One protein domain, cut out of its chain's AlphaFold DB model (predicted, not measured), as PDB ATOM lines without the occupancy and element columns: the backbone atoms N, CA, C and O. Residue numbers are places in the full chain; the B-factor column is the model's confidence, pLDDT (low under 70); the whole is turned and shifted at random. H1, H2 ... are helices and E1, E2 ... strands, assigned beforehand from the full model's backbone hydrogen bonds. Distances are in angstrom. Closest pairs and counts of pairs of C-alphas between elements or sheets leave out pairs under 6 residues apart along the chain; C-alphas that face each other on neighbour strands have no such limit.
ATOM      1  N   ARG A   8     111.262 225.113 183.231       87.19
ATOM      2  CA  ARG A   8     110.411 225.767 184.235       87.19
ATOM      3  C   ARG A   8     110.441 227.274 184.058       87.19
ATOM      4  O   ARG A   8     111.427 227.833 183.595       87.19
ATOM      5  N   VAL A   9     109.369 227.905 184.509       92.25
ATOM      6  CA  VAL A   9     109.289 229.348 184.705       92.25
ATOM      7  C   VAL A   9     108.836 229.605 186.131       92.25
ATOM      8  O   VAL A   9     108.058 228.829 186.693       92.25
ATOM      9  N   ILE A  10     109.352 230.678 186.700       95.19
ATOM     10  CA  ILE A  10     108.861 231.290 187.920       95.19
ATOM     11  C   ILE A  10     108.074 232.506 187.501       95.19
ATOM     12  O   ILE A  10     108.534 233.290 186.675       95.19
ATOM     13  N   PHE A  11     106.892 232.642 188.074       97.38
ATOM     14  CA  PHE A  11     106.113 233.857 187.968       97.38
ATOM     15  C   PHE A  11     106.386 234.653 189.237       97.38
ATOM     16  O   PHE A  11     106.030 234.189 190.311       97.38
ATOM     17  N   CYS A  12     107.106 235.765 189.165       96.62
ATOM     18  CA  CYS A  12     107.562 236.514 190.340       96.62
ATOM     19  C   CYS A  12     107.332 238.013 190.178       96.62
ATOM     20  O   CYS A  12     107.095 238.493 189.078       96.62
ATOM     21  N   GLU A  13     107.374 238.730 191.297       97.62
ATOM     22  CA  GLU A  13     107.282 240.190 191.310       97.62
ATOM     23  C   GLU A  13     108.614 240.782 190.844       97.62
ATOM     24  O   GLU A  13     109.673 240.395 191.348       97.62
ATOM     25  N   SER A  14     108.554 241.704 189.889       97.25
ATOM     26  CA  SER A  14     109.732 242.350 189.302       97.25
ATOM     27  C   SER A  14     110.438 243.203 190.351       97.25
ATOM     28  O   SER A  14     111.628 243.032 190.604       97.25
ATOM     29  N   GLU A  15     109.667 244.016 191.077       96.88
ATOM     30  CA  GLU A  15     110.158 244.815 192.197       96.88
ATOM     31  C   GLU A  15     110.712 243.931 193.318       96.88
ATOM     32  O   GLU A  15     111.679 244.299 193.982       96.88
ATOM     33  N   GLY A  16     110.139 242.739 193.509       96.81
ATOM     34  CA  GLY A  16     110.629 241.777 194.491       96.81
ATOM     35  C   GLY A  16     112.016 241.235 194.172       96.81
ATOM     36  O   GLY A  16     112.827 241.059 195.082       96.81
ATOM     37  N   ILE A  17     112.327 241.028 192.890       97.00
ATOM     38  CA  ILE A  17     113.672 240.641 192.453       97.00
ATOM     39  C   ILE A  17     114.676 241.773 192.706       97.00
ATOM     40  O   ILE A  17     115.751 241.532 193.257       97.00
ATOM     41  N   ASP A  18     114.330 243.011 192.352       97.75
ATOM     42  CA  ASP A  18     115.217 244.156 192.578       97.75
ATOM     43  C   ASP A  18     115.439 244.418 194.075       97.75
ATOM     44  O   ASP A  18     116.562 244.698 194.505       97.75
ATOM     45  N   MET A  19     114.395 244.270 194.895       98.19
ATOM     46  CA  MET A  19     114.500 244.383 196.351       98.19
ATOM     47  C   MET A  19     115.345 243.265 196.962       98.19
ATOM     48  O   MET A  19     116.146 243.538 197.854       98.19
ATOM     49  N   LEU A  20     115.231 242.028 196.467       98.31
ATOM     50  CA  LEU A  20     116.110 240.930 196.865       98.31
ATOM     51  C   LEU A  20     117.581 241.293 196.630       98.31
ATOM     52  O   LEU A  20     118.392 241.183 197.549       98.31
ATOM     53  N   PHE A  21     117.938 241.735 195.423       98.31
ATOM     54  CA  PHE A  21     119.327 242.073 195.112       98.31
ATOM     55  C   PHE A  21     119.821 243.288 195.890       98.31
ATOM     56  O   PHE A  21     120.937 243.267 196.407       98.31
ATOM     57  N   ARG A  22     118.976 244.308 196.072       98.50
ATOM     58  CA  ARG A  22     119.294 245.446 196.938       98.50
ATOM     59  C   ARG A  22     119.592 244.997 198.369       98.50
ATOM     60  O   ARG A  22     120.616 245.387 198.922       98.50
ATOM     61  N   ASN A  23     118.754 244.131 198.936       98.62
ATOM     62  CA  ASN A  23     118.955 243.596 200.280       98.62
ATOM     63  C   ASN A  23     120.259 242.784 200.380       98.62
ATOM     64  O   ASN A  23     120.981 242.922 201.365       98.62
ATOM     65  N   ILE A  24     120.597 241.974 199.366       98.56
ATOM     66  CA  ILE A  24     121.888 241.263 199.311       98.56
ATOM     67  C   ILE A  24     123.037 242.274 199.308       98.56
ATOM     68  O   ILE A  24     123.936 242.162 200.137       98.56
ATOM     69  N   GLN A  25     122.991 243.280 198.430       98.56
ATOM     70  CA  GLN A  25     124.012 244.324 198.320       98.56
ATOM     71  C   GLN A  25     124.238 245.058 199.649       98.56
ATOM     72  O   GLN A  25     125.378 245.275 200.060       98.56
ATOM     73  N   GLU A  26     123.161 245.418 200.348       98.38
ATOM     74  CA  GLU A  26     123.223 246.071 201.659       98.38
ATOM     75  C   GLU A  26     123.865 245.184 202.732       98.38
ATOM     76  O   GLU A  26     124.607 245.681 203.585       98.38
ATOM     77  N   LEU A  27     123.607 243.873 202.687       98.44
ATOM     78  CA  LEU A  27     124.180 242.897 203.612       98.44
ATOM     79  C   LEU A  27     125.676 242.664 203.355       98.44
ATOM     80  O   LEU A  27     126.451 242.639 204.311       98.44
ATOM     81  N   VAL A  28     126.095 242.540 202.090       98.25
ATOM     82  CA  VAL A  28     127.506 242.288 201.725       98.25
ATOM     83  C   VAL A  28     128.362 243.556 201.668       98.25
ATOM     84  O   VAL A  28     129.586 243.474 201.721       98.25
ATOM     85  N   LYS A  29     127.734 244.736 201.585       97.94
ATOM     86  CA  LYS A  29     128.377 246.063 201.527       97.94
ATOM     87  C   LYS A  29     129.352 246.266 200.362       97.94
ATOM     88  O   LYS A  29     130.263 247.088 200.454       97.94
ATOM     89  N   VAL A  30     129.136 245.560 199.259       97.56
ATOM     90  CA  VAL A  30     129.863 245.728 197.995       97.56
ATOM     91  C   VAL A  30     128.870 245.734 196.835       97.56
ATOM     92  O   VAL A  30     127.852 245.052 196.941       97.56
ATOM     93  N   PRO A  31     129.117 246.480 195.744       97.75
ATOM     94  CA  PRO A  31     128.274 246.414 194.554       97.75
ATOM     95  C   PRO A  31     128.225 244.995 193.985       97.75
ATOM     96  O   PRO A  31     129.267 244.346 193.883       97.75
ATOM     97  N   ILE A  32     127.036 244.526 193.602       98.19
ATOM     98  CA  ILE A  32     126.845 243.160 193.076       98.19
ATOM     99  C   ILE A  32     126.311 243.113 191.639       98.19
ATOM    100  O   ILE A  32     126.145 242.027 191.086       98.19
ATOM    101  N   ASP A  33     126.048 244.266 191.017       97.88
ATOM    102  CA  ASP A  33     125.437 244.341 189.684       97.88
ATOM    103  C   ASP A  33     126.238 243.576 188.626       97.88
ATOM    104  O   ASP A  33     125.652 242.864 187.812       97.88
ATOM    105  N   HIS A  34     127.573 243.659 188.646       96.12
ATOM    106  CA  HIS A  34     128.411 242.925 187.692       96.12
ATOM    107  C   HIS A  34     128.293 241.407 187.873       96.12
ATOM    108  O   HIS A  34     128.280 240.685 186.877       96.12
ATOM    109  N   ILE A  35     128.127 240.933 189.110       96.19
ATOM    110  CA  ILE A  35     127.932 239.512 189.435       96.19
ATOM    111  C   ILE A  35     126.563 239.037 188.939       96.19
ATOM    112  O   ILE A  35     126.447 237.963 188.346       96.19
ATOM    113  N   ILE A  36     125.525 239.861 189.127       97.81
ATOM    114  CA  ILE A  36     124.169 239.590 188.633       97.81
ATOM    115  C   ILE A  36     124.167 239.512 187.106       97.81
ATOM    116  O   ILE A  36     123.663 238.539 186.540       97.81
ATOM    117  N   ILE A  37     124.754 240.510 186.439       96.88
ATOM    118  CA  ILE A  37     124.871 240.561 184.978       96.88
ATOM    119  C   ILE A  37     125.594 239.313 184.471       96.88
ATOM    120  O   ILE A  37     125.118 238.668 183.538       96.88
ATOM    121  N   GLU A  38     126.706 238.937 185.100       94.25
ATOM    122  CA  GLU A  38     127.504 237.781 184.703       94.25
ATOM    123  C   GLU A  38     126.757 236.454 184.900       94.25
ATOM    124  O   GLU A  38     126.676 235.647 183.970       94.25
ATOM    125  N   GLY A  39     126.151 236.233 186.069       94.00
ATOM    126  CA  GLY A  39     125.372 235.023 186.345       94.00
ATOM    127  C   GLY A  39     124.158 234.883 185.426       94.00
ATOM    128  O   GLY A  39     123.841 233.786 184.958       94.00
ATOM    129  N   LYS A  40     123.511 236.000 185.088       96.31
ATOM    130  CA  LYS A  40     122.365 236.018 184.181       96.31
ATOM    131  C   LYS A  40     122.769 235.863 182.709       96.31
ATOM    132  O   LYS A  40     122.112 235.116 181.988       96.31
ATOM    133  N   ARG A  41     123.886 236.466 182.279       94.94
ATOM    134  CA  ARG A  41     124.510 236.255 180.955       94.94
ATOM    135  C   ARG A  41     124.769 234.784 180.689       94.94
ATOM    136  O   ARG A  41     124.416 234.263 179.632       94.94
ATOM    137  N   LYS A  42     125.361 234.128 181.681       91.38
ATOM    138  CA  LYS A  42     125.630 232.697 181.729       91.38
ATOM    139  C   LYS A  42     124.358 231.858 181.544       91.38
ATOM    140  O   LYS A  42     124.274 231.090 180.587       91.38
ATOM    141  N   GLY A  43     123.337 232.089 182.375       90.88
ATOM    142  CA  GLY A  43     122.050 231.386 182.275       90.88
ATOM    143  C   GLY A  43     121.351 231.573 180.921       90.88
ATOM    144  O   GLY A  43     120.920 230.599 180.299       90.88
ATOM    145  N   ALA A  44     121.314 232.808 180.409       93.44
ATOM    146  CA  ALA A  44     120.723 233.111 179.109       93.44
ATOM    147  C   ALA A  44     121.476 232.427 177.955       93.44
ATOM    148  O   ALA A  44     120.847 231.823 177.081       93.44
ATOM    149  N   TYR A  45     122.814 232.469 177.954       91.88
ATOM    150  CA  TYR A  45     123.626 231.785 176.944       91.88
ATOM    151  C   TYR A  45     123.320 230.283 176.896       91.88
ATOM    152  O   TYR A  45     123.059 229.748 175.815       91.88
ATOM    153  N   ASP A  46     123.283 229.616 178.052       88.50
ATOM    154  CA  ASP A  46     122.990 228.183 178.133       88.50
ATOM    155  C   ASP A  46     121.591 227.851 177.631       88.50
ATOM    156  O   ASP A  46     121.418 226.897 176.863       88.50
ATOM    157  N   TYR A  47     120.596 228.654 178.016       89.69
ATOM    158  CA  TYR A  47     119.227 228.500 177.544       89.69
ATOM    159  C   TYR A  47     119.163 228.525 176.013       89.69
ATOM    160  O   TYR A  47     118.625 227.598 175.396       89.69
ATOM    161  N   PHE A  48     119.754 229.543 175.380       90.19
ATOM    162  CA  PHE A  48     119.739 229.672 173.924       90.19
ATOM    163  C   PHE A  48     120.580 228.596 173.237       90.19
ATOM    164  O   PHE A  48     120.146 228.031 172.230       90.19
ATOM    165  N   HIS A  49     121.738 228.247 173.795       88.19
ATOM    166  CA  HIS A  49     122.585 227.185 173.269       88.19
ATOM    167  C   HIS A  49     121.866 225.825 173.266       88.19
ATOM    168  O   HIS A  49     121.919 225.098 172.270       88.19
ATOM    169  N   GLN A  50     121.139 225.495 174.338       86.06
ATOM    170  CA  GLN A  50     120.349 224.263 174.431       86.06
ATOM    171  C   GLN A  50     119.119 224.298 173.512       86.06
ATOM    172  O   GLN A  50     118.888 223.346 172.757       86.06
ATOM    173  N   ALA A  51     118.353 225.395 173.532       87.38
ATOM    174  CA  ALA A  51     117.134 225.555 172.736       87.38
ATOM    175  C   ALA A  51     117.406 225.534 171.222       87.38
ATOM    176  O   ALA A  51     116.588 225.042 170.440       87.38
ATOM    177  N   PHE A  52     118.573 226.032 170.808       88.69
ATOM    178  CA  PHE A  52     118.971 226.179 169.413       88.69
ATOM    179  C   PHE A  52     120.282 225.441 169.113       88.69
ATOM    180  O   PHE A  52     121.189 225.981 168.483       88.69
ATOM    181  N   SER A  53     120.389 224.180 169.531       84.56
ATOM    182  CA  SER A  53     121.540 223.330 169.205       84.56
ATOM    183  C   SER A  53     121.502 222.790 167.758       84.56
ATOM    184  O   SER A  53     120.465 222.761 167.083       84.56
ATOM    185  N   GLY A  54     122.668 222.383 167.243       88.88
ATOM    186  CA  GLY A  54     122.815 221.748 165.926       88.88
ATOM    187  C   GLY A  54     122.548 222.668 164.724       88.88
ATOM    188  O   GLY A  54     122.840 223.866 164.745       88.88
ATOM    189  N   LEU A  55     121.995 222.095 163.646       83.31
ATOM    190  CA  LEU A  55     121.787 222.787 162.364       83.31
ATOM    191  C   LEU A  55     120.850 224.001 162.484       83.31
ATOM    192  O   LEU A  55     121.070 225.014 161.824       83.31
ATOM    193  N   LYS A  56     119.831 223.927 163.356       86.25
ATOM    194  CA  LYS A  56     118.898 225.041 163.602       86.25
ATOM    195  C   LYS A  56     119.619 226.253 164.189       86.25
ATOM    196  O   LYS A  56     119.415 227.366 163.713       86.25
ATOM    197  N   GLY A  57     120.501 226.030 165.165       85.94
ATOM    198  CA  GLY A  57     121.345 227.080 165.734       85.94
ATOM    199  C   GLY A  57     122.256 227.726 164.706       85.94
ATOM    200  O   GLY A  57     122.303 228.948 164.602       85.94
ATOM    201  N   ALA A  58     122.941 226.907 163.903       87.25
ATOM    202  CA  ALA A  58     123.818 227.403 162.846       87.25
ATOM    203  C   ALA A  58     123.059 228.274 161.829       87.25
ATOM    204  O   ALA A  58     123.543 229.340 161.450       87.25
ATOM    205  N   LEU A  59     121.848 227.867 161.432       89.31
ATOM    206  CA  LEU A  59     121.009 228.632 160.510       89.31
ATOM    207  C   LEU A  59     120.573 229.979 161.111       89.31
ATOM    208  O   LEU A  59     120.701 231.020 160.465       89.31
ATOM    209  N   ILE A  60     120.113 229.975 162.366       88.69
ATOM    210  CA  ILE A  60     119.676 231.195 163.060       88.69
ATOM    211  C   ILE A  60     120.838 232.187 163.191       88.69
ATOM    212  O   ILE A  60     120.693 233.361 162.840       88.69
ATOM    213  N   ARG A  61     122.018 231.700 163.596       86.62
ATOM    214  CA  ARG A  61     123.238 232.509 163.735       86.62
ATOM    215  C   ARG A  61     123.827 232.987 162.412       86.62
ATOM    216  O   ARG A  61     124.675 233.871 162.436       86.62
ATOM    217  N   THR A  62     123.447 232.438 161.263       86.88
ATOM    218  CA  THR A  62     124.009 232.858 159.965       86.88
ATOM    219  C   THR A  62     123.071 233.777 159.197       86.88
ATOM    220  O   THR A  62     123.523 234.801 158.689       86.88
ATOM    221  N   LEU A  63     121.775 233.456 159.147       88.88
ATOM    222  CA  LEU A  63     120.831 234.115 158.239       88.88
ATOM    223  C   LEU A  63     119.729 234.914 158.943       88.88
ATOM    224  O   LEU A  63     119.094 235.747 158.304       88.88
ATOM    225  N   MET A  64     119.493 234.701 160.243       91.94
ATOM    226  CA  MET A  64     118.314 235.251 160.933       91.94
ATOM    227  C   MET A  64     118.644 236.128 162.145       91.94
ATOM    228  O   MET A  64     117.775 236.341 162.982       91.94
ATOM    229  N   ARG A  65     119.859 236.685 162.248       92.12
ATOM    230  CA  ARG A  65     120.302 237.415 163.456       92.12
ATOM    231  C   ARG A  65     119.387 238.564 163.870       92.12
ATOM    232  O   ARG A  65     118.864 238.578 164.977       92.12
ATOM    233  N   ARG A  66     119.137 239.501 162.951       93.38
ATOM    234  CA  ARG A  66     118.272 240.661 163.215       93.38
ATOM    235  C   ARG A  66     116.845 240.241 163.569       93.38
ATOM    236  O   ARG A  66     116.241 240.810 164.471       93.38
ATOM    237  N   GLN A  67     116.322 239.233 162.870       94.69
ATOM    238  CA  GLN A  67     114.984 238.708 163.133       94.69
ATOM    239  C   GLN A  67     114.913 238.013 164.494       94.69
ATOM    240  O   GLN A  67     113.911 238.152 165.184       94.69
ATOM    241  N   PHE A  68     115.971 237.308 164.895       94.69
ATOM    242  CA  PHE A  68     116.077 236.698 166.212       94.69
ATOM    243  C   PHE A  68     116.007 237.761 167.309       94.69
ATOM    244  O   PHE A  68     115.143 237.655 168.165       94.69
ATOM    245  N   PHE A  69     116.805 238.832 167.231       95.12
ATOM    246  CA  PHE A  69     116.735 239.919 168.217       95.12
ATOM    247  C   PHE A  69     115.343 240.557 168.294       95.12
ATOM    248  O   PHE A  69     114.844 240.823 169.386       95.12
ATOM    249  N   LYS A  70     114.675 240.749 167.149       95.19
ATOM    250  CA  LYS A  70     113.293 241.239 167.126       95.19
ATOM    251  C   LYS A  70     112.330 240.274 167.832       95.19
ATOM    252  O   LYS A  70     111.585 240.690 168.703       95.19
ATOM    253  N   ILE A  71     112.400 238.978 167.527       94.75
ATOM    254  CA  ILE A  71     111.565 237.962 168.188       94.75
ATOM    255  C   ILE A  71     111.855 237.903 169.693       94.75
ATOM    256  O   ILE A  71     110.924 237.825 170.486       94.75
ATOM    257  N   SER A  72     113.125 237.959 170.101       94.19
ATOM    258  CA  SER A  72     113.518 237.953 171.514       94.19
ATOM    259  C   SER A  72     112.994 239.178 172.265       94.19
ATOM    260  O   SER A  72     112.531 239.039 173.392       94.19
ATOM    261  N   THR A  73     113.025 240.363 171.646       95.12
ATOM    262  CA  THR A  73     112.453 241.584 172.245       95.12
ATOM    263  C   THR A  73     110.927 241.523 172.343       95.12
ATOM    264  O   THR A  73     110.390 241.815 173.410       95.12
ATOM    265  N   ASP A  74     110.236 241.029 171.310       95.00
ATOM    266  CA  ASP A  74     108.780 240.803 171.343       95.00
ATOM    267  C   ASP A  74     108.385 239.778 172.428       95.00
ATOM    268  O   ASP A  74     107.392 239.948 173.138       95.00
ATOM    269  N   MET A  75     109.183 238.717 172.604       95.25
ATOM    270  CA  MET A  75     108.986 237.740 173.680       95.25
ATOM    271  C   MET A  75     109.162 238.351 175.071       95.25
ATOM    272  O   MET A  75     108.466 237.934 175.991       95.25
ATOM    273  N   GLY A  76     110.054 239.332 175.238       95.94
ATOM    274  CA  GLY A  76     110.245 240.006 176.521       95.94
ATOM    275  C   GLY A  76     108.967 240.675 177.024       95.94
ATOM    276  O   GLY A  76     108.600 240.482 178.180       95.94
ATOM    277  N   ALA A  77     108.224 241.341 176.136       95.69
ATOM    278  CA  ALA A  77     106.939 241.951 176.481       95.69
ATOM    279  C   ALA A  77     105.895 240.911 176.921       95.69
ATOM    280  O   ALA A  77     105.160 241.136 177.879       95.69
ATOM    281  N   LEU A  78     105.860 239.745 176.263       95.69
ATOM    282  CA  LEU A  78     104.979 238.639 176.650       95.69
ATOM    283  C   LEU A  78     105.337 238.062 178.025       95.69
ATOM    284  O   LEU A  78     104.468 237.543 178.708       95.69
ATOM    285  N   LEU A  79     106.607 238.112 178.419       97.00
ATOM    286  CA  LEU A  79     107.096 237.555 179.680       97.00
ATOM    287  C   LEU A  79     107.104 238.578 180.826       97.00
ATOM    288  O   LEU A  79     107.540 238.233 181.921       97.00
ATOM    289  N   GLY A  80     106.642 239.809 180.597       98.06
ATOM    290  CA  GLY A  80     106.696 240.877 181.599       98.06
ATOM    291  C   GLY A  80     108.113 241.403 181.857       98.06
ATOM    292  O   GLY A  80     108.377 241.930 182.929       98.06
ATOM    293  N   LEU A  81     109.045 241.240 180.908       98.12
ATOM    294  CA  LEU A  81     110.431 241.723 181.035       98.12
ATOM    295  C   LEU A  81     110.592 243.201 180.636       98.12
ATOM    296  O   LEU A  81     111.690 243.751 180.748       98.12
ATOM    297  N   GLY A  82     109.518 243.830 180.160       98.25
ATOM    298  CA  GLY A  82     109.476 245.202 179.671       98.25
ATOM    299  C   GLY A  82     109.162 245.311 178.182       98.25
ATOM    300  O   GLY A  82     109.175 244.336 177.422       98.25
ATOM    301  N   ARG A  83     108.873 246.539 177.746       98.12
ATOM    302  CA  ARG A  83     108.712 246.887 176.334       98.12
ATOM    303  C   ARG A  83     110.088 247.118 175.728       98.12
ATOM    304  O   ARG A  83     110.719 248.137 175.998       98.12
ATOM    305  N   LEU A  84     110.532 246.172 174.912       98.19
ATOM    306  CA  LEU A  84     111.871 246.150 174.333       98.19
ATOM    307  C   LEU A  84     111.800 246.360 172.823       98.19
ATOM    308  O   LEU A  84     110.972 245.756 172.145       98.19
ATOM    309  N   GLU A  85     112.689 247.188 172.286       98.00
ATOM    310  CA  GLU A  85     112.722 247.528 170.867       98.00
ATOM    311  C   GLU A  85     114.159 247.550 170.349       98.00
ATOM    312  O   GLU A  85     115.038 248.211 170.903       98.00
ATOM    313  N   LEU A  86     114.408 246.832 169.253       98.00
ATOM    314  CA  LEU A  86     115.696 246.875 168.565       98.00
ATOM    315  C   LEU A  86     115.903 248.259 167.936       98.00
ATOM    316  O   LEU A  86     115.352 248.543 166.871       98.00
ATOM    317  N   ALA A  87     116.719 249.089 168.581       97.81
ATOM    318  CA  ALA A  87     117.020 250.443 168.133       97.81
ATOM    319  C   ALA A  87     118.060 250.445 167.006       97.81
ATOM    320  O   ALA A  87     117.886 251.132 166.002       97.81
ATOM    321  N   ASP A  88     119.132 249.662 167.158       98.12
ATOM    322  CA  ASP A  88     120.217 249.586 166.178       98.12
ATOM    323  C   ASP A  88     120.985 248.262 166.285       98.12
ATOM    324  O   ASP A  88     120.958 247.586 167.316       98.12
ATOM    325  N   TYR A  89     121.669 247.873 165.214       97.50
ATOM    326  CA  TYR A  89     122.464 246.650 165.176       97.50
ATOM    327  C   TYR A  89     123.524 246.695 164.076       97.50
ATOM    328  O   TYR A  89     123.202 246.831 162.892       97.50
ATOM    329  N   ALA A  90     124.770 246.448 164.476       96.81
ATOM    330  CA  ALA A  90     125.904 246.236 163.591       96.81
ATOM    331  C   ALA A  90     126.536 244.870 163.893       96.81
ATOM    332  O   ALA A  90     126.937 244.571 165.021       96.81
ATOM    333  N   LYS A  91     126.597 244.016 162.868       95.38
ATOM    334  CA  LYS A  91     127.053 242.626 162.985       95.38
ATOM    335  C   LYS A  91     128.443 242.561 163.615       95.38
ATOM    336  O   LYS A  91     129.370 243.163 163.091       95.38
ATOM    337  N   SER A  92     128.577 241.772 164.680       93.75
ATOM    338  CA  SER A  92     129.834 241.555 165.411       93.75
ATOM    339  C   SER A  92     130.465 242.821 166.002       93.75
ATOM    340  O   SER A  92     131.590 242.763 166.482       93.75
ATOM    341  N   GLU A  93     129.734 243.938 166.019       96.81
ATOM    342  CA  GLU A  93     130.168 245.212 166.594       96.81
ATOM    343  C   GLU A  93     129.286 245.612 167.774       96.81
ATOM    344  O   GLU A  93     129.801 245.871 168.858       96.81
ATOM    345  N   TYR A  94     127.961 245.657 167.597       97.88
ATOM    346  CA  TYR A  94     127.042 245.951 168.694       97.88
ATOM    347  C   TYR A  94     125.583 245.602 168.389       97.88
ATOM    348  O   TYR A  94     125.147 245.501 167.241       97.88
ATOM    349  N   ILE A  95     124.792 245.523 169.453       98.38
ATOM    350  CA  ILE A  95     123.332 245.610 169.432       98.38
ATOM    351  C   ILE A  95     122.880 246.701 170.401       98.38
ATOM    352  O   ILE A  95     123.399 246.786 171.514       98.38
ATOM    353  N   LYS A  96     121.913 247.522 169.983       98.56
ATOM    354  CA  LYS A  96     121.258 248.518 170.834       98.56
ATOM    355  C   LYS A  96     119.785 248.192 170.992       98.56
ATOM    356  O   LYS A  96     119.056 248.143 169.999       98.56
ATOM    357  N   ILE A  97     119.349 248.018 172.231       98.56
ATOM    358  CA  ILE A  97     117.945 247.832 172.589       98.56
ATOM    359  C   ILE A  97     117.477 249.040 173.388       98.56
ATOM    360  O   ILE A  97     118.123 249.421 174.361       98.56
ATOM    361  N   TYR A  98     116.351 249.622 172.991       98.62
ATOM    362  CA  TYR A  98     115.602 250.529 173.846       98.62
ATOM    363  C   TYR A  98     114.613 249.730 174.694       98.62
ATOM    364  O   TYR A  98     113.890 248.894 174.157       98.62
ATOM    365  N   GLY A  99     114.584 249.970 176.000       98.38
ATOM    366  CA  GLY A  99     113.681 249.310 176.934       98.38
ATOM    367  C   GLY A  99     112.897 250.305 177.781       98.38
ATOM    368  O   GLY A  99     113.466 251.268 178.291       98.38
ATOM    369  N   ARG A 100     111.603 250.054 177.980       98.31
ATOM    370  CA  ARG A 100     110.755 250.716 178.988       98.31
ATOM    371  C   ARG A 100     110.136 249.675 179.908       98.31
ATOM    372  O   ARG A 100     109.889 248.555 179.468       98.31
ATOM    373  N   ASN A 101     109.872 250.056 181.160       97.75
ATOM    374  CA  ASN A 101     109.334 249.159 182.196       97.75
ATOM    375  C   ASN A 101     110.139 247.855 182.309       97.75
ATOM    376  O   ASN A 101     109.579 246.765 182.355       97.75
ATOM    377  N   VAL A 102     111.468 247.964 182.247       98.12
ATOM    378  CA  VAL A 102     112.353 246.799 182.299       98.12
ATOM    379  C   VAL A 102     112.269 246.196 183.693       98.12
ATOM    380  O   VAL A 102     112.490 246.905 184.669       98.12
ATOM    381  N   TYR A 103     111.976 244.898 183.774       97.62
ATOM    382  CA  TYR A 103     111.701 244.221 185.048       97.62
ATOM    383  C   TYR A 103     112.858 244.293 186.057       97.62
ATOM    384  O   TYR A 103     112.626 244.294 187.257       97.62
ATOM    385  N   SER A 104     114.097 244.305 185.555       98.19
ATOM    386  CA  SER A 104     115.325 244.496 186.322       98.19
ATOM    387  C   SER A 104     116.462 244.841 185.359       98.19
ATOM    388  O   SER A 104     116.809 244.051 184.475       98.19
ATOM    389  N   VAL A 105     117.048 246.030 185.503       98.25
ATOM    390  CA  VAL A 105     118.139 246.520 184.640       98.25
ATOM    391  C   VAL A 105     119.373 245.598 184.639       98.25
ATOM    392  O   VAL A 105     119.842 245.268 183.540       98.25
ATOM    393  N   PRO A 106     119.921 245.147 185.791       98.44
ATOM    394  CA  PRO A 106     121.089 244.265 185.786       98.44
ATOM    395  C   PRO A 106     120.770 242.891 185.189       98.44
ATOM    396  O   PRO A 106     121.556 242.372 184.396       98.44
ATOM    397  N   LEU A 107     119.595 242.315 185.472       98.19
ATOM    398  CA  LEU A 107     119.250 241.028 184.874       98.19
ATOM    399  C   LEU A 107     119.028 241.130 183.363       98.19
ATOM    400  O   LEU A 107     119.562 240.309 182.619       98.19
ATOM    401  N   TYR A 108     118.314 242.152 182.886       98.38
ATOM    402  CA  TYR A 108     118.130 242.329 181.448       98.38
ATOM    403  C   TYR A 108     119.460 242.598 180.724       98.38
ATOM    404  O   TYR A 108     119.684 242.117 179.613       98.38
ATOM    405  N   SER A 109     120.387 243.311 181.370       98.56
ATOM    406  CA  SER A 109     121.751 243.476 180.853       98.56
ATOM    407  C   SER A 109     122.460 242.123 180.712       98.56
ATOM    408  O   SER A 109     123.101 241.868 179.693       98.56
ATOM    409  N   GLY A 110     122.284 241.220 181.681       97.56
ATOM    410  CA  GLY A 110     122.729 239.831 181.574       97.56
ATOM    411  C   GLY A 110     122.062 239.077 180.418       97.56
ATOM    412  O   GLY A 110     122.765 238.496 179.592       97.56
ATOM    413  N   ASP A 111     120.732 239.135 180.290       97.75
ATOM    414  CA  ASP A 111     119.995 238.516 179.175       97.75
ATOM    415  C   ASP A 111     120.553 238.959 177.819       97.75
ATOM    416  O   ASP A 111     120.867 238.127 176.964       97.75
ATOM    417  N   LEU A 112     120.721 240.270 177.630       98.00
ATOM    418  CA  LEU A 112     121.224 240.838 176.385       98.00
ATOM    419  C   LEU A 112     122.662 240.393 176.098       98.00
ATOM    420  O   LEU A 112     122.974 240.045 174.956       98.00
ATOM    421  N   ALA A 113     123.526 240.366 177.115       96.81
ATOM    422  CA  ALA A 113     124.888 239.867 176.973       96.81
ATOM    423  C   ALA A 113     124.899 238.389 176.550       96.81
ATOM    424  O   ALA A 113     125.623 238.025 175.623       96.81
ATOM    425  N   GLY A 114     124.060 237.546 177.165       94.88
ATOM    426  CA  GLY A 114     123.980 236.116 176.857       94.88
ATOM    427  C   GLY A 114     123.435 235.858 175.451       94.88
ATOM    428  O   GLY A 114     123.989 235.053 174.697       94.88
ATOM    429  N   ILE A 115     122.409 236.617 175.056       95.88
ATOM    430  CA  ILE A 115     121.867 236.647 173.693       95.88
ATOM    431  C   ILE A 115     122.950 237.051 172.686       95.88
ATOM    432  O   ILE A 115     123.106 236.389 171.656       95.88
ATOM    433  N   PHE A 116     123.723 238.103 172.970       95.88
ATOM    434  CA  PHE A 116     124.817 238.538 172.103       95.88
ATOM    435  C   PHE A 116     125.894 237.459 171.983       95.88
ATOM    436  O   PHE A 116     126.283 237.118 170.868       95.88
ATOM    437  N   ASN A 117     126.324 236.856 173.098       93.75
ATOM    438  CA  ASN A 117     127.309 235.772 173.087       93.75
ATOM    439  C   ASN A 117     126.844 234.600 172.227       93.75
ATOM    440  O   ASN A 117     127.608 234.093 171.408       93.75
ATOM    441  N   PHE A 118     125.582 234.197 172.374       92.94
ATOM    442  CA  PHE A 118     125.011 233.117 171.582       92.94
ATOM    443  C   PHE A 118     124.965 233.467 170.089       92.94
ATOM    444  O   PHE A 118     125.347 232.650 169.251       92.94
ATOM    445  N   MET A 119     124.510 234.671 169.737       94.31
ATOM    446  CA  MET A 119     124.281 235.059 168.342       94.31
ATOM    447  C   MET A 119     125.561 235.409 167.582       94.31
ATOM    448  O   MET A 119     125.692 235.064 166.402       94.31
ATOM    449  N   GLU A 120     126.495 236.081 168.249       92.88
ATOM    450  CA  GLU A 120     127.734 236.579 167.656       92.88
ATOM    451  C   GLU A 120     128.921 235.638 167.877       92.88
ATOM    452  O   GLU A 120     129.868 235.687 167.097       92.88
ATOM    453  N   GLY A 121     128.864 234.750 168.874       90.81
ATOM    454  CA  GLY A 121     129.996 233.895 169.244       90.81
ATOM    455  C   GLY A 121     131.160 234.681 169.851       90.81
ATOM    456  O   GLY A 121     132.296 234.228 169.790       90.81
ATOM    457  N   LEU A 122     130.882 235.873 170.389       91.62
ATOM    458  CA  LEU A 122     131.867 236.783 170.966       91.62
ATOM    459  C   LEU A 122     131.475 237.127 172.404       91.62
ATOM    460  O   LEU A 122     130.283 237.346 172.640       91.62
ATOM    461  N   PRO A 123     132.430 237.231 173.346       91.69
ATOM    462  CA  PRO A 123     132.170 237.762 174.682       91.69
ATOM    463  C   PRO A 123     131.586 239.177 174.613       91.69
ATOM    464  O   PRO A 123     131.943 239.944 173.724       91.69
ATOM    465  N   ALA A 124     130.713 239.534 175.554       93.75
ATOM    466  CA  ALA A 124     129.948 240.776 175.505       93.75
ATOM    467  C   ALA A 124     130.112 241.570 176.796       93.75
ATOM    468  O   ALA A 124     130.087 240.995 177.881       93.75
ATOM    469  N   ILE A 125     130.202 242.888 176.659       95.75
ATOM    470  CA  ILE A 125     129.924 243.849 177.726       95.75
ATOM    471  C   ILE A 125     128.633 244.584 177.383       95.75
ATOM    472  O   ILE A 125     128.386 244.875 176.210       95.75
ATOM    473  N   VAL A 126     127.819 244.889 178.392       98.00
ATOM    474  CA  VAL A 126     126.613 245.703 178.229       98.00
ATOM    475  C   VAL A 126     126.793 247.023 178.955       98.00
ATOM    476  O   VAL A 126     127.111 247.055 180.140       98.00
ATOM    477  N   LYS A 127     126.583 248.118 178.227       98.19
ATOM    478  CA  LYS A 127     126.420 249.457 178.794       98.19
ATOM    479  C   LYS A 127     124.940 249.800 178.813       98.19
ATOM    480  O   LYS A 127     124.240 249.515 177.843       98.19
ATOM    481  N   CYS A 128     124.486 250.414 179.895       98.44
ATOM    482  CA  CYS A 128     123.113 250.863 180.056       98.44
ATOM    483  C   CYS A 128     123.111 252.365 180.333       98.44
ATOM    484  O   CYS A 128     123.848 252.835 181.200       98.44
ATOM    485  N   GLU A 129     122.299 253.107 179.588       98.31
ATOM    486  CA  GLU A 129     122.116 254.548 179.751       98.31
ATOM    487  C   GLU A 129     120.624 254.855 179.864       98.31
ATOM    488  O   GLU A 129     119.833 254.400 179.034       98.31
ATOM    489  N   GLU A 130     120.222 255.629 180.869       98.38
ATOM    490  CA  GLU A 130     118.841 256.100 180.984       98.38
ATOM    491  C   GLU A 130     118.567 257.191 179.939       98.38
ATOM    492  O   GLU A 130     119.338 258.143 179.788       98.38
ATOM    493  N   LYS A 131     117.475 257.049 179.184       97.94
ATOM    494  CA  LYS A 131     117.099 257.972 178.111       97.94
ATOM    495  C   LYS A 131     115.597 257.947 177.839       97.94
ATOM    496  O   LYS A 131     114.999 256.883 177.697       97.94
ATOM    497  N   ASP A 132     114.989 259.127 177.705       96.75
ATOM    498  CA  ASP A 132     113.586 259.310 177.295       96.75
ATOM    499  C   ASP A 132     112.578 258.477 178.122       96.75
ATOM    500  O   ASP A 132     111.639 257.890 177.573       96.75
ATOM    501  N   GLY A 133     112.797 258.383 179.441       96.31
ATOM    502  CA  GLY A 133     111.961 257.600 180.365       96.31
ATOM    503  C   GLY A 133     112.115 256.079 180.226       96.31
ATOM    504  O   GLY A 133     111.202 255.331 180.565       96.31
ATOM    505  N   GLY A 134     113.233 255.622 179.668       97.94
ATOM    506  CA  GLY A 134     113.600 254.216 179.547       97.94
ATOM    507  C   GLY A 134     115.117 254.052 179.550       97.94
ATOM    508  O   GLY A 134     115.842 254.922 180.026       97.94
ATOM    509  N   TYR A 135     115.601 252.959 178.977       98.62
ATOM    510  CA  TYR A 135     117.015 252.601 178.963       98.62
ATOM    511  C   TYR A 135     117.474 252.227 177.558       98.62
ATOM    512  O   TYR A 135     116.767 251.535 176.828       98.62
ATOM    513  N   ILE A 136     118.676 252.654 177.181       98.69
ATOM    514  CA  ILE A 136     119.388 252.166 176.002       98.69
ATOM    515  C   ILE A 136     120.451 251.181 176.478       98.69
ATOM    516  O   ILE A 136     121.451 251.567 177.083       98.69
ATOM    517  N   PHE A 137     120.249 249.907 176.162       98.69
ATOM    518  CA  PHE A 137     121.217 248.845 176.402       98.69
ATOM    519  C   PHE A 137     122.061 248.653 175.151       98.69
ATOM    520  O   PHE A 137     121.524 248.358 174.084       98.69
ATOM    521  N   THR A 138     123.376 248.793 175.271       98.69
ATOM    522  CA  THR A 138     124.328 248.528 174.189       98.69
ATOM    523  C   THR A 138     125.197 247.339 174.565       98.69
ATOM    524  O   THR A 138     126.061 247.471 175.428       98.69
ATOM    525  N   ALA A 139     124.985 246.194 173.913       98.19
ATOM    526  CA  ALA A 139     125.898 245.054 173.987       98.19
ATOM    527  C   ALA A 139     126.937 245.166 172.871       98.19
ATOM    528  O   ALA A 139     126.568 245.366 171.715       98.19
ATOM    529  N   SER A 140     128.215 245.004 173.200       97.56
ATOM    530  CA  SER A 140     129.326 245.019 172.241       97.56
ATOM    531  C   SER A 140     130.400 244.000 172.634       97.56
ATOM    532  O   SER A 140     130.456 243.623 173.810       97.56
ATOM    533  N   PRO A 141     131.275 243.566 171.706       95.94
ATOM    534  CA  PRO A 141     132.374 242.673 172.027       95.94
ATOM    535  C   PRO A 141     133.263 243.234 173.136       95.94
ATOM    536  O   PRO A 141     133.554 244.431 173.157       95.94
ATOM    537  N   ASN A 142     133.728 242.363 174.026       91.50
ATOM    538  CA  ASN A 142     134.765 242.700 174.993       91.50
ATOM    539  C   ASN A 142     135.840 241.611 175.016       91.50
ATOM    540  O   ASN A 142     135.604 240.519 175.525       91.50
ATOM    541  N   SER A 143     137.023 241.923 174.484       81.31
ATOM    542  CA  SER A 143     138.162 241.000 174.439       81.31
ATOM    543  C   SER A 143     138.750 240.669 175.812       81.31
ATOM    544  O   SER A 143     139.517 239.720 175.919       81.31
ATOM    545  N   GLU A 144     138.426 241.442 176.851       78.88
ATOM    546  CA  GLU A 144     138.933 241.222 178.211       78.88
ATOM    547  C   GLU A 144     138.136 240.164 178.986       78.88
ATOM    548  O   GLU A 144     138.615 239.645 179.993       78.88
ATOM    549  N   ARG A 160     113.075 215.455 188.297       84.81
ATOM    550  CA  ARG A 160     111.752 215.900 188.733       84.81
ATOM    551  C   ARG A 160     111.036 214.822 189.508       84.81
ATOM    552  O   ARG A 160     110.883 213.697 189.037       84.81
ATOM    553  N   GLN A 161     110.473 215.226 190.629       90.44
ATOM    554  CA  GLN A 161     109.518 214.432 191.372       90.44
ATOM    555  C   GLN A 161     108.086 214.748 190.916       90.44
ATOM    556  O   GLN A 161     107.786 215.894 190.560       90.44
ATOM    557  N   PRO A 162     107.169 213.766 190.938       88.69
ATOM    558  CA  PRO A 162     105.754 214.038 190.728       88.69
ATOM    559  C   PRO A 162     105.220 214.982 191.817       88.69
ATOM    560  O   PRO A 162     105.575 214.865 192.989       88.69
ATOM    561  N   GLY A 163     104.362 215.921 191.419       87.25
ATOM    562  CA  GLY A 163     103.633 216.810 192.325       87.25
ATOM    563  C   GLY A 163     102.156 216.426 192.409       87.25
ATOM    564  O   GLY A 163     101.589 215.898 191.449       87.25
ATOM    565  N   ASN A 164     101.527 216.703 193.547       87.31
ATOM    566  CA  ASN A 164     100.091 216.510 193.767       87.31
ATOM    567  C   ASN A 164      99.279 217.801 193.574       87.31
ATOM    568  O   ASN A 164      98.060 217.724 193.426       87.31
ATOM    569  N   THR A 165      99.927 218.966 193.509       88.44
ATOM    570  CA  THR A 165      99.222 220.228 193.285       88.44
ATOM    571  C   THR A 165      98.786 220.364 191.829       88.44
ATOM    572  O   THR A 165      99.584 220.222 190.898       88.44
ATOM    573  N   ARG A 166      97.495 220.640 191.615       88.12
ATOM    574  CA  ARG A 166      96.907 220.832 190.287       88.12
ATOM    575  C   ARG A 166      96.179 222.166 190.241       88.12
ATOM    576  O   ARG A 166      95.189 222.351 190.935       88.12
ATOM    577  N   LEU A 167      96.660 223.061 189.385       91.69
ATOM    578  CA  LEU A 167      95.908 224.244 188.985       91.69
ATOM    579  C   LEU A 167      94.952 223.863 187.854       91.69
ATOM    580  O   LEU A 167      95.309 223.058 186.985       91.69
ATOM    581  N   GLU A 168      93.760 224.452 187.856       95.31
ATOM    582  CA  GLU A 168      92.846 224.358 186.722       95.31
ATOM    583  C   GLU A 168      93.537 224.892 185.463       95.31
ATOM    584  O   GLU A 168      94.233 225.906 185.509       95.31
ATOM    585  N   ARG A 169      93.388 224.190 184.334       94.50
ATOM    586  CA  ARG A 169      94.065 224.522 183.075       94.50
ATOM    587  C   ARG A 169      93.062 224.926 182.008       94.50
ATOM    588  O   ARG A 169      92.035 224.273 181.839       94.50
ATOM    589  N   CYS A 170      93.420 225.935 181.223       94.19
ATOM    590  CA  CYS A 170      92.676 226.324 180.035       94.19
ATOM    591  C   CYS A 170      92.647 225.175 179.011       94.19
ATOM    592  O   CYS A 170      93.688 224.610 178.672       94.19
ATOM    593  N   GLN A 171      91.471 224.860 178.467       94.69
ATOM    594  CA  GLN A 171      91.302 223.765 177.499       94.69
ATOM    595  C   GLN A 171      91.955 224.047 176.134       94.69
ATOM    596  O   GLN A 171      92.216 223.117 175.376       94.69
ATOM    597  N   VAL A 172      92.253 225.315 175.824       93.44
ATOM    598  CA  VAL A 172      92.866 225.726 174.549       93.44
ATOM    599  C   VAL A 172      94.392 225.741 174.644       93.44
ATOM    600  O   VAL A 172      95.070 225.082 173.858       93.44
ATOM    601  N   CYS A 173      94.955 226.471 175.613       88.69
ATOM    602  CA  CYS A 173      96.405 226.679 175.718       88.69
ATOM    603  C   CYS A 173      97.086 225.863 176.830       88.69
ATOM    604  O   CYS A 173      98.313 225.815 176.888       88.69
ATOM    605  N   SER A 174      96.320 225.197 177.704       89.69
ATOM    606  CA  SER A 174      96.800 224.457 178.885       89.69
ATOM    607  C   SER A 174      97.509 225.275 179.975       89.69
ATOM    608  O   SER A 174      98.025 224.667 180.918       89.69
ATOM    609  N   LEU A 175      97.551 226.607 179.880       89.75
ATOM    610  CA  LEU A 175      98.054 227.456 180.964       89.75
ATOM    611  C   LEU A 175      97.095 227.427 182.168       89.75
ATOM    612  O   LEU A 175      95.897 227.186 181.971       89.75
ATOM    613  N   PRO A 176      97.591 227.647 183.401       93.56
ATOM    614  CA  PRO A 176      96.732 227.805 184.570       93.56
ATOM    615  C   PRO A 176      95.683 228.906 184.368       93.56
ATOM    616  O   PRO A 176      96.035 230.013 183.968       93.56
ATOM    617  N   VAL A 177      94.411 228.618 184.659       96.31
ATOM    618  CA  VAL A 177      93.293 229.569 184.477       96.31
ATOM    619  C   VAL A 177      93.472 230.819 185.334       96.31
ATOM    620  O   VAL A 177      93.203 231.915 184.864       96.31
ATOM    621  N   VAL A 178      94.024 230.670 186.538       95.50
ATOM    622  CA  VAL A 178      94.341 231.780 187.452       95.50
ATOM    623  C   VAL A 178      95.276 232.836 186.834       95.50
ATOM    624  O   VAL A 178      95.247 233.985 187.248       95.50
ATOM    625  N   LEU A 179      96.071 232.509 185.803       95.62
ATOM    626  CA  LEU A 179      96.884 233.518 185.101       95.62
ATOM    627  C   LEU A 179      96.042 234.515 184.289       95.62
ATOM    628  O   LEU A 179      96.542 235.578 183.932       95.62
ATOM    629  N   ALA A 180      94.781 234.185 183.997       95.94
ATOM    630  CA  ALA A 180      93.842 235.098 183.355       95.94
ATOM    631  C   ALA A 180      93.322 236.189 184.308       95.94
ATOM    632  O   ALA A 180      92.696 237.132 183.839       95.94
ATOM    633  N   GLU A 181      93.572 236.067 185.619       96.50
ATOM    634  CA  GLU A 181      93.260 237.107 186.612       96.50
ATOM    635  C   GLU A 181      94.262 238.273 186.564       96.50
ATOM    636  O   GLU A 181      93.986 239.325 187.125       96.50
ATOM    637  N   TYR A 182      95.408 238.105 185.894       97.88
ATOM    638  CA  TYR A 182      96.439 239.135 185.754       97.88
ATOM    639  C   TYR A 182      96.184 240.020 184.529       97.88
ATOM    640  O   TYR A 182      95.648 239.566 183.517       97.88
ATOM    641  N   GLU A 183      96.624 241.273 184.596       98.25
ATOM    642  CA  GLU A 183      96.517 242.233 183.498       98.25
ATOM    643  C   GLU A 183      97.770 242.179 182.623       98.25
ATOM    644  O   GLU A 183      98.865 242.529 183.057       98.25
ATOM    645  N   TRP A 184      97.617 241.726 181.378       97.81
ATOM    646  CA  TRP A 184      98.719 241.593 180.423       97.81
ATOM    647  C   TRP A 184      98.713 242.777 179.455       97.81
ATOM    648  O   TRP A 184      97.921 242.801 178.510       97.81
ATOM    649  N   ASP A 185      99.621 243.732 179.644       97.94
ATOM    650  CA  ASP A 185      99.817 244.847 178.720       97.94
ATOM    651  C   ASP A 185     101.063 244.604 177.862       97.94
ATOM    652  O   ASP A 185     102.188 244.953 178.217       97.94
ATOM    653  N   GLN A 186     100.864 244.009 176.685       95.69
ATOM    654  CA  GLN A 186     101.950 243.758 175.729       95.69
ATOM    655  C   GLN A 186     102.503 245.045 175.094       95.69
ATOM    656  O   GLN A 186     103.633 245.052 174.599       95.69
ATOM    657  N   GLY A 187     101.716 246.126 175.074       97.12
ATOM    658  CA  GLY A 187     102.159 247.427 174.578       97.12
ATOM    659  C   GLY A 187     103.189 248.051 175.516       97.12
ATOM    660  O   GLY A 187     104.191 248.595 175.055       97.12
ATOM    661  N   MET A 188     102.972 247.893 176.820       97.00
ATOM    662  CA  MET A 188     103.878 248.345 177.879       97.00
ATOM    663  C   MET A 188     104.899 247.285 178.310       97.00
ATOM    664  O   MET A 188     105.877 247.624 178.978       97.00
ATOM    665  N   GLY A 189     104.710 246.036 177.875       97.62
ATOM    666  CA  GLY A 189     105.558 244.889 178.191       97.62
ATOM    667  C   GLY A 189     105.499 244.471 179.657       97.62
ATOM    668  O   GLY A 189     106.499 243.999 180.194       97.62
ATOM    669  N   THR A 190     104.349 244.673 180.298       98.38
ATOM    670  CA  THR A 190     104.130 244.464 181.733       98.38
ATOM    671  C   THR A 190     103.009 243.464 181.979       98.38
ATOM    672  O   THR A 190     102.045 243.380 181.217       98.38
ATOM    673  N   ILE A 191     103.116 242.738 183.088       98.50
ATOM    674  CA  ILE A 191     102.037 241.919 183.639       98.50
ATOM    675  C   ILE A 191     101.747 242.493 185.024       98.50
ATOM    676  O   ILE A 191     102.681 242.614 185.805       98.50
ATOM    677  N   ALA A 192     100.514 242.868 185.343       98.38
ATOM    678  CA  ALA A 192     100.174 243.419 186.654       98.38
ATOM    679  C   ALA A 192      99.219 242.495 187.411       98.38
ATOM    680  O   ALA A 192      98.311 241.899 186.829       98.38
ATOM    681  N   ASP A 193      99.436 242.362 188.716       97.31
ATOM    682  CA  ASP A 193      98.467 241.759 189.625       97.31
ATOM    683  C   ASP A 193      97.433 242.826 190.023       97.31
ATOM    684  O   ASP A 193      97.789 243.748 190.759       97.31
ATOM    685  N   PRO A 194      96.165 242.753 189.585       96.94
ATOM    686  CA  PRO A 194      95.191 243.799 189.892       96.94
ATOM    687  C   PRO A 194      94.849 243.887 191.386       96.94
ATOM    688  O   PRO A 194      94.358 244.922 191.834       96.94
ATOM    689  N   ALA A 195      95.104 242.837 192.177       94.00
ATOM    690  CA  ALA A 195      94.834 242.858 193.612       94.00
ATOM    691  C   ALA A 195      95.893 243.651 194.392       94.00
ATOM    692  O   ALA A 195      95.562 244.299 195.381       94.00
ATOM    693  N   THR A 196      97.153 243.613 193.947       93.81
ATOM    694  CA  THR A 196      98.291 244.233 194.657       93.81
ATOM    695  C   THR A 196      98.951 245.374 193.880       93.81
ATOM    696  O   THR A 196      99.806 246.072 194.413       93.81
ATOM    697  N   SER A 197      98.562 245.577 192.617       95.19
ATOM    698  CA  SER A 197      99.209 246.471 191.646       95.19
ATOM    699  C   SER A 197     100.695 246.174 191.390       95.19
ATOM    700  O   SER A 197     101.398 247.017 190.836       95.19
ATOM    701  N   ARG A 198     101.198 244.996 191.787       95.94
ATOM    702  CA  ARG A 198     102.609 244.618 191.611       95.94
ATOM    703  C   ARG A 198     102.875 244.155 190.180       95.94
ATOM    704  O   ARG A 198     102.042 243.456 189.591       95.94
ATOM    705  N   CYS A 199     104.043 244.502 189.637       97.81
ATOM    706  CA  CYS A 199     104.452 244.051 188.314       97.81
ATOM    707  C   CYS A 199     105.048 242.649 188.394       97.81
ATOM    708  O   CYS A 199     105.907 242.346 189.218       97.81
ATOM    709  N   MET A 200     104.641 241.788 187.480       98.31
ATOM    710  CA  MET A 200     104.994 240.385 187.435       98.31
ATOM    711  C   MET A 200     105.864 240.091 186.216       98.31
ATOM    712  O   MET A 200     105.666 240.655 185.141       98.31
ATOM    713  N   ALA A 201     106.784 239.148 186.371       98.06
ATOM    714  CA  ALA A 201     107.644 238.649 185.314       98.06
ATOM    715  C   ALA A 201     107.688 237.118 185.326       98.06
ATOM    716  O   ALA A 201     107.558 236.466 186.367       98.06
ATOM    717  N   LEU A 202     107.884 236.537 184.145       97.19
ATOM    718  CA  LEU A 202     108.147 235.119 183.943       97.19
ATOM    719  C   LEU A 202     109.643 234.921 183.701       97.19
ATOM    720  O   LEU A 202     110.149 235.218 182.620       97.19
ATOM    721  N   VAL A 203     110.348 234.387 184.697       95.25
ATOM    722  CA  VAL A 203     111.807 234.200 184.663       95.25
ATOM    723  C   VAL A 203     112.156 232.720 184.808       95.25
ATOM    724  O   VAL A 203     111.481 231.975 185.519       95.25
ATOM    725  N   GLY A 204     113.210 232.256 184.136       92.75
ATOM    726  CA  GLY A 204     113.709 230.899 184.333       92.75
ATOM    727  C   GLY A 204     114.302 230.737 185.742       92.75
ATOM    728  O   GLY A 204     115.156 231.535 186.126       92.75
ATOM    729  N   PRO A 205     113.940 229.704 186.526       92.00
ATOM    730  CA  PRO A 205     114.563 229.471 187.832       92.00
ATOM    731  C   PRO A 205     116.082 229.302 187.739       92.00
ATOM    732  O   PRO A 205     116.819 229.771 188.601       92.00
ATOM    733  N   THR A 206     116.543 228.662 186.662       89.19
ATOM    734  CA  THR A 206     117.963 228.454 186.371       89.19
ATOM    735  C   THR A 206     118.722 229.763 186.227       89.19
ATOM    736  O   THR A 206     119.912 229.796 186.525       89.19
ATOM    737  N   ASP A 207     118.055 230.833 185.802       91.56
ATOM    738  CA  ASP A 207     118.673 232.143 185.643       91.56
ATOM    739  C   ASP A 207     118.993 232.747 187.011       91.56
ATOM    740  O   ASP A 207     120.112 233.196 187.244       91.56
ATOM    741  N   ILE A 208     118.043 232.669 187.947       94.75
ATOM    742  CA  ILE A 208     118.233 233.138 189.324       94.75
ATOM    743  C   ILE A 208     119.243 232.258 190.068       94.75
ATOM    744  O   ILE A 208     120.152 232.773 190.715       94.75
ATOM    745  N   ASP A 209     119.154 230.932 189.921       92.94
ATOM    746  CA  ASP A 209     120.135 230.011 190.507       92.94
ATOM    747  C   ASP A 209     121.553 230.278 189.968       92.94
ATOM    748  O   ASP A 209     122.530 230.095 190.693       92.94
ATOM    749  N   SER A 210     121.692 230.697 188.705       92.50
ATOM    750  CA  SER A 210     122.995 231.054 188.128       92.50
ATOM    751  C   SER A 210     123.560 232.322 188.756       92.50
ATOM    752  O   SER A 210     124.734 232.333 189.113       92.50
ATOM    753  N   VAL A 211     122.726 233.337 188.988       95.94
ATOM    754  CA  VAL A 211     123.122 234.540 189.737       95.94
ATOM    755  C   VAL A 211     123.585 234.186 191.150       95.94
ATOM    756  O   VAL A 211     124.642 234.639 191.576       95.94
ATOM    757  N   PHE A 212     122.854 233.329 191.865       96.69
ATOM    758  CA  PHE A 212     123.242 232.925 193.221       96.69
ATOM    759  C   PHE A 212     124.565 232.171 193.271       96.69
ATOM    760  O   PHE A 212     125.370 232.432 194.161       96.69
ATOM    761  N   ARG A 213     124.813 231.276 192.307       94.00
ATOM    762  CA  ARG A 213     126.104 230.584 192.211       94.00
ATOM    763  C   ARG A 213     127.247 231.555 191.954       94.00
ATOM    764  O   ARG A 213     128.310 231.370 192.529       94.00
ATOM    765  N   GLU A 214     127.054 232.575 191.118       94.50
ATOM    766  CA  GLU A 214     128.113 233.566 190.898       94.50
ATOM    767  C   GLU A 214     128.345 234.464 192.111       94.50
ATOM    768  O   GLU A 214     129.498 234.722 192.446       94.50
ATOM    769  N   LEU A 215     127.288 234.851 192.833       96.75
ATOM    770  CA  LEU A 215     127.434 235.542 194.116       96.75
ATOM    771  C   LEU A 215     128.254 234.706 195.102       96.75
ATOM    772  O   LEU A 215     129.200 235.219 195.687       96.75
ATOM    773  N   GLU A 216     127.937 233.420 195.260       96.75
ATOM    774  CA  GLU A 216     128.665 232.510 196.154       96.75
ATOM    775  C   GLU A 216     130.116 232.292 195.709       96.75
ATOM    776  O   GLU A 216     131.029 232.350 196.529       96.75
ATOM    777  N   ASN A 217     130.351 232.102 194.407       94.25
ATOM    778  CA  ASN A 217     131.696 231.933 193.858       94.25
ATOM    779  C   ASN A 217     132.590 233.151 194.117       94.25
ATOM    780  O   ASN A 217     133.786 232.986 194.350       94.25
ATOM    781  N   GLU A 218     132.036 234.358 193.999       95.19
ATOM    782  CA  GLU A 218     132.810 235.596 194.083       95.19
ATOM    783  C   GLU A 218     132.937 236.122 195.518       95.19
ATOM    784  O   GLU A 218     133.995 236.616 195.902       95.19
ATOM    785  N   LEU A 219     131.879 236.000 196.323       96.81
ATOM    786  CA  LEU A 219     131.799 236.602 197.657       96.81
ATOM    787  C   LEU A 219     131.910 235.577 198.802       96.81
ATOM    788  O   LEU A 219     132.066 235.973 199.957       96.81
ATOM    789  N   GLY A 220     131.877 234.274 198.503       97.19
ATOM    790  CA  GLY A 220     132.173 233.184 199.436       97.19
ATOM    791  C   GLY A 220     130.961 232.456 200.033       97.19
ATOM    792  O   GLY A 220     129.800 232.739 199.743       97.19
ATOM    793  N   GLU A 221     131.254 231.498 200.921       96.81
ATOM    794  CA  GLU A 221     130.313 230.488 201.445       96.81
ATOM    795  C   GLU A 221     129.191 231.038 202.356       96.81
ATOM    796  O   GLU A 221     128.249 230.322 202.692       96.81
TER     797      GLU A 221
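Overview. This is residues 8 to 144 and 160 to 221 of the 321 residues of an uncharacterized protein of Actinobacteria bacterium (UniProt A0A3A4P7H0). A twisted sheet, E2 E3 E5 E4, is covered on one face by H4 and H5; H2 packs on H5 on the side away from the sheet, and H7 packs on H2. Beside this body is a small second sheet, E1 E8 E7 E6, from which H1 and H7 run out in nearly the same direction, while H6 and the long stretch 160 to 176 lie beyond it and residues 160 to 165 stick out. The printed part has 199 residues with seven named helices and eight named strands, in the order E1 H1 H2 H3 H4 E2 E3 H5 E4 E5 H6 E6 E7 E8 H7; both sheets are antiparallel, and the class is mixed, helices and strands. The whole is compact, with a radius of gyration of the C-alphas of 17.4 A, and spans 48 by 44 by 42 A.

Along the chain. E2, residues 83 to 90, begins with C-alpha 83 at (108.712, 246.887, 176.334) and is 21.4 A long. E3 is residues 94 to 100, E4 residues 124 to 131 and E5 residues 134 to 141, 23.3 A long. Two helices, H4, residues 65 to 78, 20.3 A long, and H5, residues 105 to 120, 21.9 A long, are among those on this sheet. H2, residues 33 to 51, is the longest helix at 26.6 A; H3 is residues 54 to 63. The other sheet has E1, residues 10 to 13, from C-alpha 10 at (108.861, 231.290, 187.920), E6, residues 183 to 185, E7, residues 190 to 192, and E8, residues 199 to 203. H1 is residues 14 to 28, 21.7 A, and H6 is residues 177 to 181. H7, residues 205 to 219, is 21.1 A long and ends with C-alpha 219 at (131.799, 236.602, 197.657).

Arrangement. The sheet E2 E3 E5 E4 has E2 and E4 as edge strands. In the hairpin E2 and E3, N 85 and O 98 are 2.8 A apart, within hydrogen-bond range; so are N 97 and O 137 of E3 and E5, 2.9 A, and N 127 and O 138 of the hairpin E4 and E5, 2.9 A. E3, H5 and E4 form a split strand-helix-strand unit, two strands running the same way with E5 between them, and its crossover is right-handed. H4 and H5 lie on the same face, two layers in all, helices over a sheet. H5 has a height over the sheet of 8.0 A and runs slantwise to the strands, at 37 degrees to E5 on the local plane; H4, at 7.7 A, runs along them, at 13 degrees to E2 on the local plane. H2 touches H5, the closest C-alphas being those of Arg 41 and Gly 110, 4.0 A, at a steep tilt of 42 degrees, the same way. H2 also touches H7, the closest C-alphas being those of Gly 39 and Val 211, 4.1 A, at a steep tilt of 41 degrees, opposite ways. H3 is close to but not clearly touching H5, with the C-alphas of Arg 61 and Met 119 5.4 A apart. In the other sheet, E6 E7 E8 form a meander, each strand the antiparallel neighbour of the one before; N 185 and O 190 are 2.9 A apart, and N 200 and O 191 2.7 A. E1 is the antiparallel neighbour of E8, with N 12 and O 201 2.9 A apart. H1 only grazes this sheet, with residues 14 to 19, and H6 is not on it. In H1, H2, H3, H5 and H7 every O i to N i+4 pair is within hydrogen-bond range; in H4 9 of 10 are, and in H6 0 of 1, beside 2 of 2 O i to N i+3 pairs.

Size, cuts and confidence. The two C-alphas farthest apart, those of Glu 144 and Gln 171, are 50.7 A apart. Residues 145 to 159 are not printed, and C-alphas 144 and 160 are 38.6 A apart across the cut. Of the links that are printed whole, E7 to E8 is short, the others are tight, and none is long. The mean pLDDT of the printed part is 94.8, and no printed residue is under 70.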